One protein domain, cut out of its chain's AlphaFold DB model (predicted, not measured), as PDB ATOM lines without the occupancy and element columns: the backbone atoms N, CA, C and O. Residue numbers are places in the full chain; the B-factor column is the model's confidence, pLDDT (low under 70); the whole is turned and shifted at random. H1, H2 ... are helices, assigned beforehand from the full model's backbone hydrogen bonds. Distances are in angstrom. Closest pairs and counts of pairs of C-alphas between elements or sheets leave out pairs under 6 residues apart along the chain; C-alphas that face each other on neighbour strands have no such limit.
ATOM      1  N   ASP A   2     -27.206  39.949  34.428       51.84
ATOM      2  CA  ASP A   2     -26.857  41.170  33.684       51.84
ATOM      3  C   ASP A   2     -25.482  41.720  34.133       51.84
ATOM      4  O   ASP A   2     -25.275  41.963  35.326       51.84
ATOM      5  N   PRO A   3     -24.526  41.948  33.210       58.09
ATOM      6  CA  PRO A   3     -23.190  42.460  33.531       58.09
ATOM      7  C   PRO A   3     -23.163  43.950  33.926       58.09
ATOM      8  O   PRO A   3     -22.104  44.457  34.285       58.09
ATOM      9  N   GLU A   4     -24.299  44.648  33.873       67.38
ATOM     10  CA  GLU A   4     -24.395  46.106  34.056       67.38
ATOM     11  C   GLU A   4     -24.439  46.572  35.520       67.38
ATOM     12  O   GLU A   4     -24.241  47.753  35.797       67.38
ATOM     13  N   LEU A   5     -24.682  45.669  36.474       80.56
ATOM     14  CA  LEU A   5     -24.778  46.030  37.889       80.56
ATOM     15  C   LEU A   5     -23.394  46.145  38.538       80.56
ATOM     16  O   LEU A   5     -22.577  45.224  38.430       80.56
ATOM     17  N   ASP A   6     -23.178  47.239  39.275       87.31
ATOM     18  CA  ASP A   6     -22.077  47.385  40.235       87.31
ATOM     19  C   ASP A   6     -22.013  46.133  41.140       87.31
ATOM     20  O   ASP A   6     -23.066  45.676  41.604       87.31
ATOM     21  N   PRO A   7     -20.821  45.563  41.411       87.94
ATOM     22  CA  PRO A   7     -20.651  44.423  42.312       87.94
ATOM     23  C   PRO A   7     -21.415  44.524  43.639       87.94
ATOM     24  O   PRO A   7     -21.942  43.521  44.118       87.94
ATOM     25  N   GLN A   8     -21.505  45.718  44.229       87.00
ATOM     26  CA  GLN A   8     -22.212  45.922  45.495       87.00
ATOM     27  C   GLN A   8     -23.730  45.840  45.330       87.00
ATOM     28  O   GLN A   8     -24.404  45.256  46.176       87.00
ATOM     29  N   VAL A   9     -24.274  46.374  44.232       90.56
ATOM     30  CA  VAL A   9     -25.707  46.262  43.927       90.56
ATOM     31  C   VAL A   9     -26.054  44.828  43.549       90.56
ATOM     32  O   VAL A   9     -27.090  44.328  43.971       90.56
ATOM     33  N   ARG A  10     -25.168  44.143  42.820       91.19
ATOM     34  CA  ARG A  10     -25.328  42.728  42.477       91.19
ATOM     35  C   ARG A  10     -25.458  41.861  43.727       91.19
ATOM     36  O   ARG A  10     -26.450  41.161  43.865       91.19
ATOM     37  N   HIS A  11     -24.521  41.983  44.666       91.50
ATOM     38  CA  HIS A  11     -24.606  41.265  45.940       91.50
ATOM     39  C   HIS A  11     -25.896  41.611  46.702       91.50
ATOM     40  O   HIS A  11     -26.521  40.746  47.310       91.50
ATOM     41  N   ALA A  12     -26.320  42.878  46.664       91.75
ATOM     42  CA  ALA A  12     -27.533  43.318  47.343       91.75
ATOM     43  C   ALA A  12     -28.819  42.708  46.747       91.75
ATOM     44  O   ALA A  12     -29.729  42.362  47.502       91.75
ATOM     45  N   VAL A  13     -28.902  42.553  45.420       92.19
ATOM     46  CA  VAL A  13     -30.049  41.896  44.765       92.19
ATOM     47  C   VAL A  13     -29.964  40.369  44.802       92.19
ATOM     48  O   VAL A  13     -30.997  39.721  44.707       92.19
ATOM     49  N   GLU A  14     -28.776  39.783  44.972       91.56
ATOM     50  CA  GLU A  14     -28.590  38.340  45.199       91.56
ATOM     51  C   GLU A  14     -29.011  37.915  46.617       91.56
ATOM     52  O   GLU A  14     -29.552  36.825  46.784       91.56
ATOM     53  N   HIS A  15     -28.834  38.794  47.612       92.25
ATOM     54  CA  HIS A  15     -29.199  38.567  49.018       92.25
ATOM     55  C   HIS A  15     -30.217  39.603  49.535       92.25
ATOM     56  O   HIS A  15     -29.910  40.418  50.416       92.25
ATOM     57  N   PRO A  16     -31.444  39.618  48.985       91.56
ATOM     58  CA  PRO A  16     -32.447  40.636  49.280       91.56
ATOM     59  C   PRO A  16     -32.873  40.681  50.755       91.56
ATOM     60  O   PRO A  16     -33.133  41.776  51.254       91.56
ATOM     61  N   ALA A  17     -32.897  39.568  51.500       92.75
ATOM     62  CA  ALA A  17     -33.231  39.590  52.931       92.75
ATOM     63  C   ALA A  17     -32.185  40.351  53.752       92.75
ATOM     64  O   ALA A  17     -32.529  41.143  54.636       92.75
ATOM     65  N   GLN A  18     -30.905  40.167  53.419       93.19
ATOM     66  CA  GLN A  18     -29.814  40.920  54.030       93.19
ATOM     67  C   GLN A  18     -29.894  42.405  53.663       93.19
ATOM     68  O   GLN A  18     -29.677  43.258  54.518       93.19
ATOM     69  N   THR A  19     -30.250  42.723  52.420       92.81
ATOM     70  CA  THR A  19     -30.410  44.103  51.943       92.81
ATOM     71  C   THR A  19     -31.588  44.820  52.602       92.81
ATOM     72  O   THR A  19     -31.452  45.971  53.015       92.81
ATOM     73  N   ALA A  20     -32.728  44.146  52.758       92.00
ATOM     74  CA  ALA A  20     -33.923  44.704  53.390       92.00
ATOM     75  C   ALA A  20     -33.691  45.061  54.866       92.00
ATOM     76  O   ALA A  20     -34.157  46.101  55.328       92.00
ATOM     77  N   ARG A  21     -32.930  44.237  55.598       90.06
ATOM     78  CA  ARG A  21     -32.533  44.520  56.993       90.06
ATOM     79  C   ARG A  21     -31.240  45.333  57.114       90.06
ATOM     80  O   ARG A  21     -30.850  45.709  58.218       90.06
ATOM     81  N   GLY A  22     -30.558  45.547  55.996       88.06
ATOM     82  CA  GLY A  22     -29.289  46.247  55.911       88.06
ATOM     83  C   GLY A  22     -29.437  47.766  56.004       88.06
ATOM     84  O   GLY A  22     -30.542  48.293  56.141       88.06
ATOM     85  N   PRO A  23     -28.313  48.490  55.932       88.00
ATOM     86  CA  PRO A  23     -28.316  49.940  56.032       88.00
ATOM     87  C   PRO A  23     -28.955  50.600  54.792       88.00
ATOM     88  O   PRO A  23     -28.895  50.084  53.671       88.00
ATOM     89  N   GLU A  24     -29.584  51.761  55.002       89.69
ATOM     90  CA  GLU A  24     -30.386  52.467  53.987       89.69
ATOM     91  C   GLU A  24     -29.582  52.897  52.751       89.69
ATOM     92  O   GLU A  24     -30.127  53.003  51.654       89.69
ATOM     93  N   ASP A  25     -28.274  53.107  52.888       91.69
ATOM     94  CA  ASP A  25     -27.388  53.477  51.785       91.69
ATOM     95  C   ASP A  25     -27.247  52.354  50.742       91.69
ATOM     96  O   ASP A  25     -27.052  52.622  49.554       91.69
ATOM     97  N   VAL A  26     -27.365  51.090  51.160       90.44
ATOM     98  CA  VAL A  26     -27.394  49.940  50.244       90.44
ATOM     99  C   VAL A  26     -28.727  49.909  49.501       90.44
ATOM    100  O   VAL A  26     -28.739  49.777  48.279       90.44
ATOM    101  N   GLN A  27     -29.843  50.121  50.204       92.19
ATOM    102  CA  GLN A  27     -31.174  50.186  49.590       92.19
ATOM    103  C   GLN A  27     -31.285  51.347  48.591       92.19
ATOM    104  O   GLN A  27     -31.828  51.185  47.497       92.19
ATOM    105  N   LEU A  28     -30.697  52.503  48.914       93.06
ATOM    106  CA  LEU A  28     -30.627  53.647  48.011       93.06
ATOM    107  C   LEU A  28     -29.823  53.320  46.748       93.06
ATOM    108  O   LEU A  28     -30.259  53.661  45.653       93.06
ATOM    109  N   ARG A  29     -28.685  52.626  46.869       92.94
ATOM    110  CA  ARG A  29     -27.896  52.182  45.706       92.94
ATOM    111  C   ARG A  29     -28.671  51.212  44.817       92.94
ATOM    112  O   ARG A  29     -28.645  51.368  43.601       92.94
ATOM    113  N   VAL A  30     -29.407  50.272  45.412       92.88
ATOM    114  CA  VAL A  30     -30.304  49.360  44.679       92.88
ATOM    115  C   VAL A  30     -31.384  50.144  43.936       92.88
ATOM    116  O   VAL A  30     -31.583  49.926  42.745       92.88
ATOM    117  N   ARG A  31     -32.023  51.119  44.591       93.25
ATOM    118  CA  ARG A  31     -33.016  51.996  43.955       93.25
ATOM    119  C   ARG A  31     -32.424  52.806  42.797       93.25
ATOM    120  O   ARG A  31     -33.039  52.899  41.739       93.25
ATOM    121  N   LEU A  32     -31.237  53.387  42.984       94.38
ATOM    122  CA  LEU A  32     -30.550  54.202  41.974       94.38
ATOM    123  C   LEU A  32     -30.077  53.385  40.767       94.38
ATOM    124  O   LEU A  32     -29.993  53.929  39.670       94.38
ATOM    125  N   ALA A  33     -29.807  52.092  40.949       92.50
ATOM    126  CA  ALA A  33     -29.482  51.191  39.850       92.50
ATOM    127  C   ALA A  33     -30.668  50.944  38.898       92.50
ATOM    128  O   ALA A  33     -30.447  50.482  37.783       92.50
ATOM    129  N   GLY A  34     -31.901  51.284  39.290       92.06
ATOM    130  CA  GLY A  34     -33.056  51.331  38.395       92.06
ATOM    131  C   GLY A  34     -33.511  49.960  37.881       92.06
ATOM    132  O   GLY A  34     -33.536  48.972  38.614       92.06
ATOM    133  N   GLU A  35     -33.892  49.910  36.604       92.56
ATOM    134  CA  GLU A  35     -34.481  48.723  35.962       92.56
ATOM    135  C   GLU A  35     -33.622  47.443  36.029       92.56
ATOM    136  O   GLU A  35     -34.191  46.383  36.290       92.56
ATOM    137  N   PRO A  36     -32.283  47.478  35.865       91.25
ATOM    138  CA  PRO A  36     -31.441  46.299  36.076       91.25
ATOM    139  C   PRO A  36     -31.612  45.656  37.460       91.25
ATOM    140  O   PRO A  36     -31.742  44.437  37.565       91.25
ATOM    141  N   ALA A  37     -31.662  46.464  38.524       91.44
ATOM    142  CA  ALA A  37     -31.858  45.963  39.883       91.44
ATOM    143  C   ALA A  37     -33.293  45.471  40.103       91.44
ATOM    144  O   ALA A  37     -33.493  44.415  40.702       91.44
ATOM    145  N   ARG A  38     -34.288  46.184  39.559       93.31
ATOM    146  CA  ARG A  38     -35.692  45.757  39.584       93.31
ATOM    147  C   ARG A  38     -35.878  44.390  38.919       93.31
ATOM    148  O   ARG A  38     -36.503  43.509  39.501       93.31
ATOM    149  N   ARG A  39     -35.295  44.178  37.734       91.31
ATOM    150  CA  ARG A  39     -35.366  42.895  37.020       91.31
ATOM    151  C   ARG A  39     -34.699  41.775  37.812       91.31
ATOM    152  O   ARG A  39     -35.300  40.722  37.968       91.31
ATOM    153  N   ALA A  40     -33.503  42.019  38.351       91.00
ATOM    154  CA  ALA A  40     -32.775  41.034  39.152       91.00
ATOM    155  C   ALA A  40     -33.502  40.654  40.455       91.00
ATOM    156  O   ALA A  40     -33.447  39.507  40.878       91.00
ATOM    157  N   LEU A  41     -34.222  41.582  41.090       91.19
ATOM    158  CA  LEU A  41     -35.088  41.244  42.226       91.19
ATOM    159  C   LEU A  41     -36.312  40.422  41.788       91.19
ATOM    160  O   LEU A  41     -36.741  39.526  42.513       91.19
ATOM    161  N   GLY A  42     -36.857  40.692  40.597       89.69
ATOM    162  CA  GLY A  42     -37.973  39.936  40.022       89.69
ATOM    163  C   GLY A  42     -37.642  38.467  39.743       89.69
ATOM    164  O   GLY A  42     -38.491  37.599  39.965       89.69
ATOM    165  N   THR A  43     -36.400  38.152  39.356       90.12
ATOM    166  CA  THR A  43     -36.005  36.768  39.042       90.12
ATOM    167  C   THR A  43     -36.111  35.823  40.242       90.12
ATOM    168  O   THR A  43     -36.377  34.642  40.053       90.12
ATOM    169  N   HIS A  44     -36.030  36.313  41.488       85.62
ATOM    170  CA  HIS A  44     -36.236  35.489  42.698       85.62
ATOM    171  C   HIS A  44     -37.625  34.835  42.778       85.62
ATOM    172  O   HIS A  44     -37.799  33.787  43.416       85.62
ATOM    173  N   TRP A  45     -38.622  35.457  42.147       81.25
ATOM    174  CA  TRP A  45     -39.984  34.933  42.051       81.25
ATOM    175  C   TRP A  45     -40.227  34.127  40.778       81.25
ATOM    176  O   TRP A  45     -41.035  33.201  40.806       81.25
ATOM    177  N   GLU A  46     -39.533  34.451  39.689       80.31
ATOM    178  CA  GLU A  46     -39.676  33.767  38.399       80.31
ATOM    179  C   GLU A  46     -38.883  32.453  38.328       80.31
ATOM    180  O   GLU A  46     -39.346  31.486  37.728       80.31
ATOM    181  N   GLU A  47     -37.702  32.392  38.951       71.19
ATOM    182  CA  GLU A  47     -36.740  31.297  38.764       71.19
ATOM    183  C   GLU A  47     -36.804  30.202  39.842       71.19
ATOM    184  O   GLU A  47     -36.110  29.191  39.729       71.19
ATOM    185  N   GLY A  48     -37.600  30.355  40.905       59.41
ATOM    186  CA  GLY A  48     -37.447  29.495  42.080       59.41
ATOM    187  C   GLY A  48     -38.602  28.533  42.392       59.41
ATOM    188  O   GLY A  48     -39.763  28.921  42.342       59.41
ATOM    189  N   ALA A  49     -38.193  27.366  42.910       56.97
ATOM    190  CA  ALA A  49     -38.873  26.313  43.689       56.97
ATOM    191  C   ALA A  49     -40.260  25.807  43.214       56.97
ATOM    192  O   ALA A  49     -41.112  26.604  42.835       56.97
ATOM    193  N   PRO A  50     -40.521  24.480  43.270       57.09
ATOM    194  CA  PRO A  50     -41.836  23.919  42.945       57.09
ATOM    195  C   PRO A  50     -42.939  24.625  43.747       57.09
ATOM    196  O   PRO A  50     -42.700  25.000  44.896       57.09
ATOM    197  N   GLU A  51     -44.124  24.793  43.146       54.88
ATOM    198  CA  GLU A  51     -45.256  25.571  43.695       54.88
ATOM    199  C   GLU A  51     -45.639  25.205  45.144       54.88
ATOM    200  O   GLU A  51     -46.234  26.025  45.839       54.88
ATOM    201  N   ASP A  52     -45.240  24.020  45.616       52.88
ATOM    202  CA  ASP A  52     -45.549  23.484  46.944       52.88
ATOM    203  C   ASP A  52     -44.545  23.857  48.056       52.88
ATOM    204  O   ASP A  52     -44.793  23.571  49.229       52.88
ATOM    205  N   ALA A  53     -43.401  24.473  47.739       63.00
ATOM    206  CA  ALA A  53     -42.435  24.894  48.755       63.00
ATOM    207  C   ALA A  53     -42.750  26.311  49.261       63.00
ATOM    208  O   ALA A  53     -42.875  27.248  48.468       63.00
ATOM    209  N   ALA A  54     -42.816  26.483  50.588       65.25
ATOM    210  CA  ALA A  54     -42.920  27.807  51.195       65.25
ATOM    211  C   ALA A  54     -41.792  28.713  50.663       65.25
ATOM    212  O   ALA A  54     -40.644  28.263  50.556       65.25
ATOM    213  N   PRO A  55     -42.096  29.967  50.283       75.88
ATOM    214  CA  PRO A  55     -41.098  30.855  49.711       75.88
ATOM    215  C   PRO A  55     -39.966  31.080  50.713       75.88
ATOM    216  O   PRO A  55     -40.204  31.361  51.886       75.88
ATOM    217  N   GLY A  56     -38.730  30.983  50.227       84.12
ATOM    218  CA  GLY A  56     -37.568  31.369  51.015       84.12
ATOM    219  C   GLY A  56     -37.640  32.839  51.428       84.12
ATOM    220  O   GLY A  56     -38.274  33.669  50.772       84.12
ATOM    221  N   GLU A  57     -36.945  33.163  52.507       89.56
ATOM    222  CA  GLU A  57     -36.886  34.505  53.078       89.56
ATOM    223  C   GLU A  57     -36.435  35.571  52.065       89.56
ATOM    224  O   GLU A  57     -37.057  36.626  51.957       89.56
ATOM    225  N   ASP A  58     -35.422  35.263  51.251       90.88
ATOM    226  CA  ASP A  58     -34.939  36.151  50.189       90.88
ATOM    227  C   ASP A  58     -36.023  36.461  49.148       90.88
ATOM    228  O   ASP A  58     -36.149  37.593  48.681       90.88
ATOM    229  N   ARG A  59     -36.891  35.497  48.836       90.81
ATOM    230  CA  ARG A  59     -38.000  35.729  47.910       90.81
ATOM    231  C   ARG A  59     -39.010  36.721  48.501       90.81
ATOM    232  O   ARG A  59     -39.440  37.648  47.813       90.81
ATOM    233  N   LEU A  60     -39.375  36.559  49.772       92.81
ATOM    234  CA  LEU A  60     -40.274  37.493  50.461       92.81
ATOM    235  C   LEU A  60     -39.650  38.892  50.557       92.81
ATOM    236  O   LEU A  60     -40.306  39.882  50.234       92.81
ATOM    237  N   ALA A  61     -38.366  38.970  50.902       94.12
ATOM    238  CA  ALA A  61     -37.631  40.225  50.959       94.12
ATOM    239  C   ALA A  61     -37.547  40.919  49.593       94.12
ATOM    240  O   ALA A  61     -37.717  42.134  49.518       94.12
ATOM    241  N   ALA A  62     -37.347  40.169  48.504       94.44
ATOM    242  CA  ALA A  62     -37.333  40.719  47.152       94.44
ATOM    243  C   ALA A  62     -38.678  41.362  46.788       94.44
ATOM    244  O   ALA A  62     -38.692  42.465  46.244       94.44
ATOM    245  N   ALA A  63     -39.806  40.735  47.147       94.81
ATOM    246  CA  ALA A  63     -41.133  41.325  46.944       94.81
ATOM    247  C   ALA A  63     -41.306  42.635  47.724       94.81
ATOM    248  O   ALA A  63     -41.836  43.608  47.187       94.81
ATOM    249  N   VAL A  64     -40.833  42.677  48.974       95.56
ATOM    250  CA  VAL A  64     -40.879  43.896  49.792       95.56
ATOM    251  C   VAL A  64     -40.006  44.987  49.181       95.56
ATOM    252  O   VAL A  64     -40.490  46.097  49.000       95.56
ATOM    253  N   LEU A  65     -38.762  44.686  48.797       95.06
ATOM    254  CA  LEU A  65     -37.853  45.656  48.174       95.06
ATOM    255  C   LEU A  65     -38.381  46.184  46.834       95.06
ATOM    256  O   LEU A  65     -38.239  47.370  46.544       95.06
ATOM    257  N   LEU A  66     -39.020  45.335  46.024       95.19
ATOM    258  CA  LEU A  66     -39.689  45.753  44.791       95.19
ATOM    259  C   LEU A  66     -40.818  46.749  45.073       95.19
ATOM    260  O   LEU A  66     -40.892  47.803  44.434       95.19
ATOM    261  N   ALA A  67     -41.638  46.467  46.084       95.38
ATOM    262  CA  ALA A  67     -42.732  47.340  46.478       95.38
ATOM    263  C   ALA A  67     -42.232  48.659  47.099       95.38
ATOM    264  O   ALA A  67     -42.750  49.723  46.771       95.38
ATOM    265  N   THR A  68     -41.209  48.625  47.957       94.12
ATOM    266  CA  THR A  68     -40.725  49.813  48.684       94.12
ATOM    267  C   THR A  68     -39.825  50.713  47.851       94.12
ATOM    268  O   THR A  68     -39.948  51.936  47.926       94.12
ATOM    269  N   LEU A  69     -38.916  50.142  47.057       94.19
ATOM    270  CA  LEU A  69     -37.918  50.914  46.312       94.19
ATOM    271  C   LEU A  69     -38.413  51.330  44.927       94.19
ATOM    272  O   LEU A  69     -38.037  52.403  44.448       94.19
ATOM    273  N   PHE A  70     -39.252  50.501  44.299       94.06
ATOM    274  CA  PHE A  70     -39.705  50.690  42.918       94.06
ATOM    275  C   PHE A  70     -41.222  50.878  42.788       94.06
ATOM    276  O   PHE A  70     -41.690  51.210  41.701       94.06
ATOM    277  N   GLY A  71     -41.993  50.710  43.869       91.56
ATOM    278  CA  GLY A  71     -43.454  50.822  43.837       91.56
ATOM    279  C   GLY A  71     -44.155  49.640  43.161       91.56
ATOM    280  O   GLY A  71     -45.334  49.745  42.831       91.56
ATOM    281  N   ASP A  72     -43.452  48.529  42.929       94.06
ATOM    282  CA  ASP A  72     -43.999  47.343  42.267       94.06
ATOM    283  C   ASP A  72     -44.583  46.373  43.306       94.06
ATOM    284  O   ASP A  72     -43.867  45.587  43.929       94.06
ATOM    285  N   THR A  73     -45.897  46.454  43.532       94.12
ATOM    286  CA  THR A  73     -46.603  45.656  44.550       94.12
ATOM    287  C   THR A  73     -47.002  44.264  44.074       94.12
ATOM    288  O   THR A  73     -47.480  43.472  44.885       94.12
ATOM    289  N   PHE A  74     -46.804  43.921  42.797       92.94
ATOM    290  CA  PHE A  74     -47.342  42.689  42.211       92.94
ATOM    291  C   PHE A  74     -46.905  41.429  42.976       92.94
ATOM    292  O   PHE A  74     -47.729  40.596  43.364       92.94
ATOM    293  N   TRP A  75     -45.605  41.306  43.252       91.62
ATOM    294  CA  TRP A  75     -45.065  40.160  43.985       91.62
ATOM    295  C   TRP A  75     -45.413  40.191  45.472       91.62
ATOM    296  O   TRP A  75     -45.604  39.136  46.074       91.62
ATOM    297  N   LEU A  76     -45.565  41.382  46.053       94.19
ATOM    298  CA  LEU A  76     -46.010  41.546  47.434       94.19
ATOM    299  C   LEU A  76     -47.463  41.079  47.607       94.19
ATOM    300  O   LEU A  76     -47.763  40.347  48.546       94.19
ATOM    301  N   GLU A  77     -48.354  41.430  46.680       94.00
ATOM    302  CA  GLU A  77     -49.741  40.953  46.666       94.00
ATOM    303  C   GLU A  77     -49.823  39.438  46.492       94.00
ATOM    304  O   GLU A  77     -50.668  38.788  47.109       94.00
ATOM    305  N   ARG A  78     -48.943  38.857  45.668       91.19
ATOM    306  CA  ARG A  78     -48.845  37.402  45.521       91.19
ATOM    307  C   ARG A  78     -48.356  36.746  46.812       91.19
ATOM    308  O   ARG A  78     -48.949  35.760  47.235       91.19
ATOM    309  N   ALA A  79     -47.333  37.310  47.456       91.50
ATOM    310  CA  ALA A  79     -46.801  36.826  48.729       91.50
ATOM    311  C   ALA A  79     -47.839  36.896  49.859       91.50
ATOM    312  O   ALA A  79     -47.963  35.959  50.641       91.50
ATOM    313  N   ALA A  80     -48.628  37.971  49.909       91.88
ATOM    314  CA  ALA A  80     -49.672  38.175  50.912       91.88
ATOM    315  C   ALA A  80     -50.831  37.166  50.820       91.88
ATOM    316  O   ALA A  80     -51.577  37.013  51.782       91.88
ATOM    317  N   ARG A  81     -51.002  36.496  49.670       89.75
ATOM    318  CA  ARG A  81     -52.034  35.467  49.440       89.75
ATOM    319  C   ARG A  81     -51.554  34.048  49.726       89.75
ATOM    320  O   ARG A  81     -52.344  33.113  49.591       89.75
ATOM    321  N   LEU A  82     -50.274  33.872  50.042       87.31
ATOM    322  CA  LEU A  82     -49.761  32.563  50.416       87.31
ATOM    323  C   LEU A  82     -50.381  32.119  51.747       87.31
ATOM    324  O   LEU A  82     -50.710  32.977  52.569       87.31
ATOM    325  N   PRO A  83     -50.544  30.803  51.966       83.19
ATOM    326  CA  PRO A  83     -51.093  30.289  53.213       83.19
ATOM    327  C   PRO A  83     -50.307  30.813  54.419       83.19
ATOM    328  O   PRO A  83     -49.079  30.708  54.448       83.19
TER     329      PRO A  83
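Overview. This is residues 2 to 83 of the 335 residues of an uncharacterized protein of Kocuria sp. SM24M-10 (UniProt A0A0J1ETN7). The long helix H5 runs through the middle, with H4 folded back beside it as a hairpin. H2 packs across H5, H1 and H3 cross at one end, and H6 packs on H5 away from them. This compact, all-helix printed part has 82 residues, six named helices, a radius of gyration of 12.0 A and spans of 34 by 22 by 19 A.

Arrangement. Start at H1, residues 7 to 14, which touches H3, residues 24 to 32, about perpendicular at 87 degrees; their closest C-alphas, Val 9 and Val 30, are 5.6 A apart. H2, residues 16 to 21, touches the hub H5, residues 57 to 70; the closest C-alphas, Ala 17 and Asp 58, are 4.7 A apart. H4, residues 35 to 46, forms a helical hairpin with H5, closest at C-alphas 41 and 62, 5.4 A. H6, residues 74 to 80, touches H5, closest at C-alphas 76 and 63, 4.9 A. Every O i to N i+4 pair is within hydrogen-bond range except in H4, 6 of 8.

Along the chain. Find C-alpha 7 at (-20.651, 44.423, 42.312), where H1 begins. H4 measures 16.0 A and H5 19.3 A; H6 ends at (-49.672, 38.175, 50.912).

Size, cuts and confidence. The printed part has no cut and no long link. Residues 2 to 4 and 48 to 54 have pLDDT under 70.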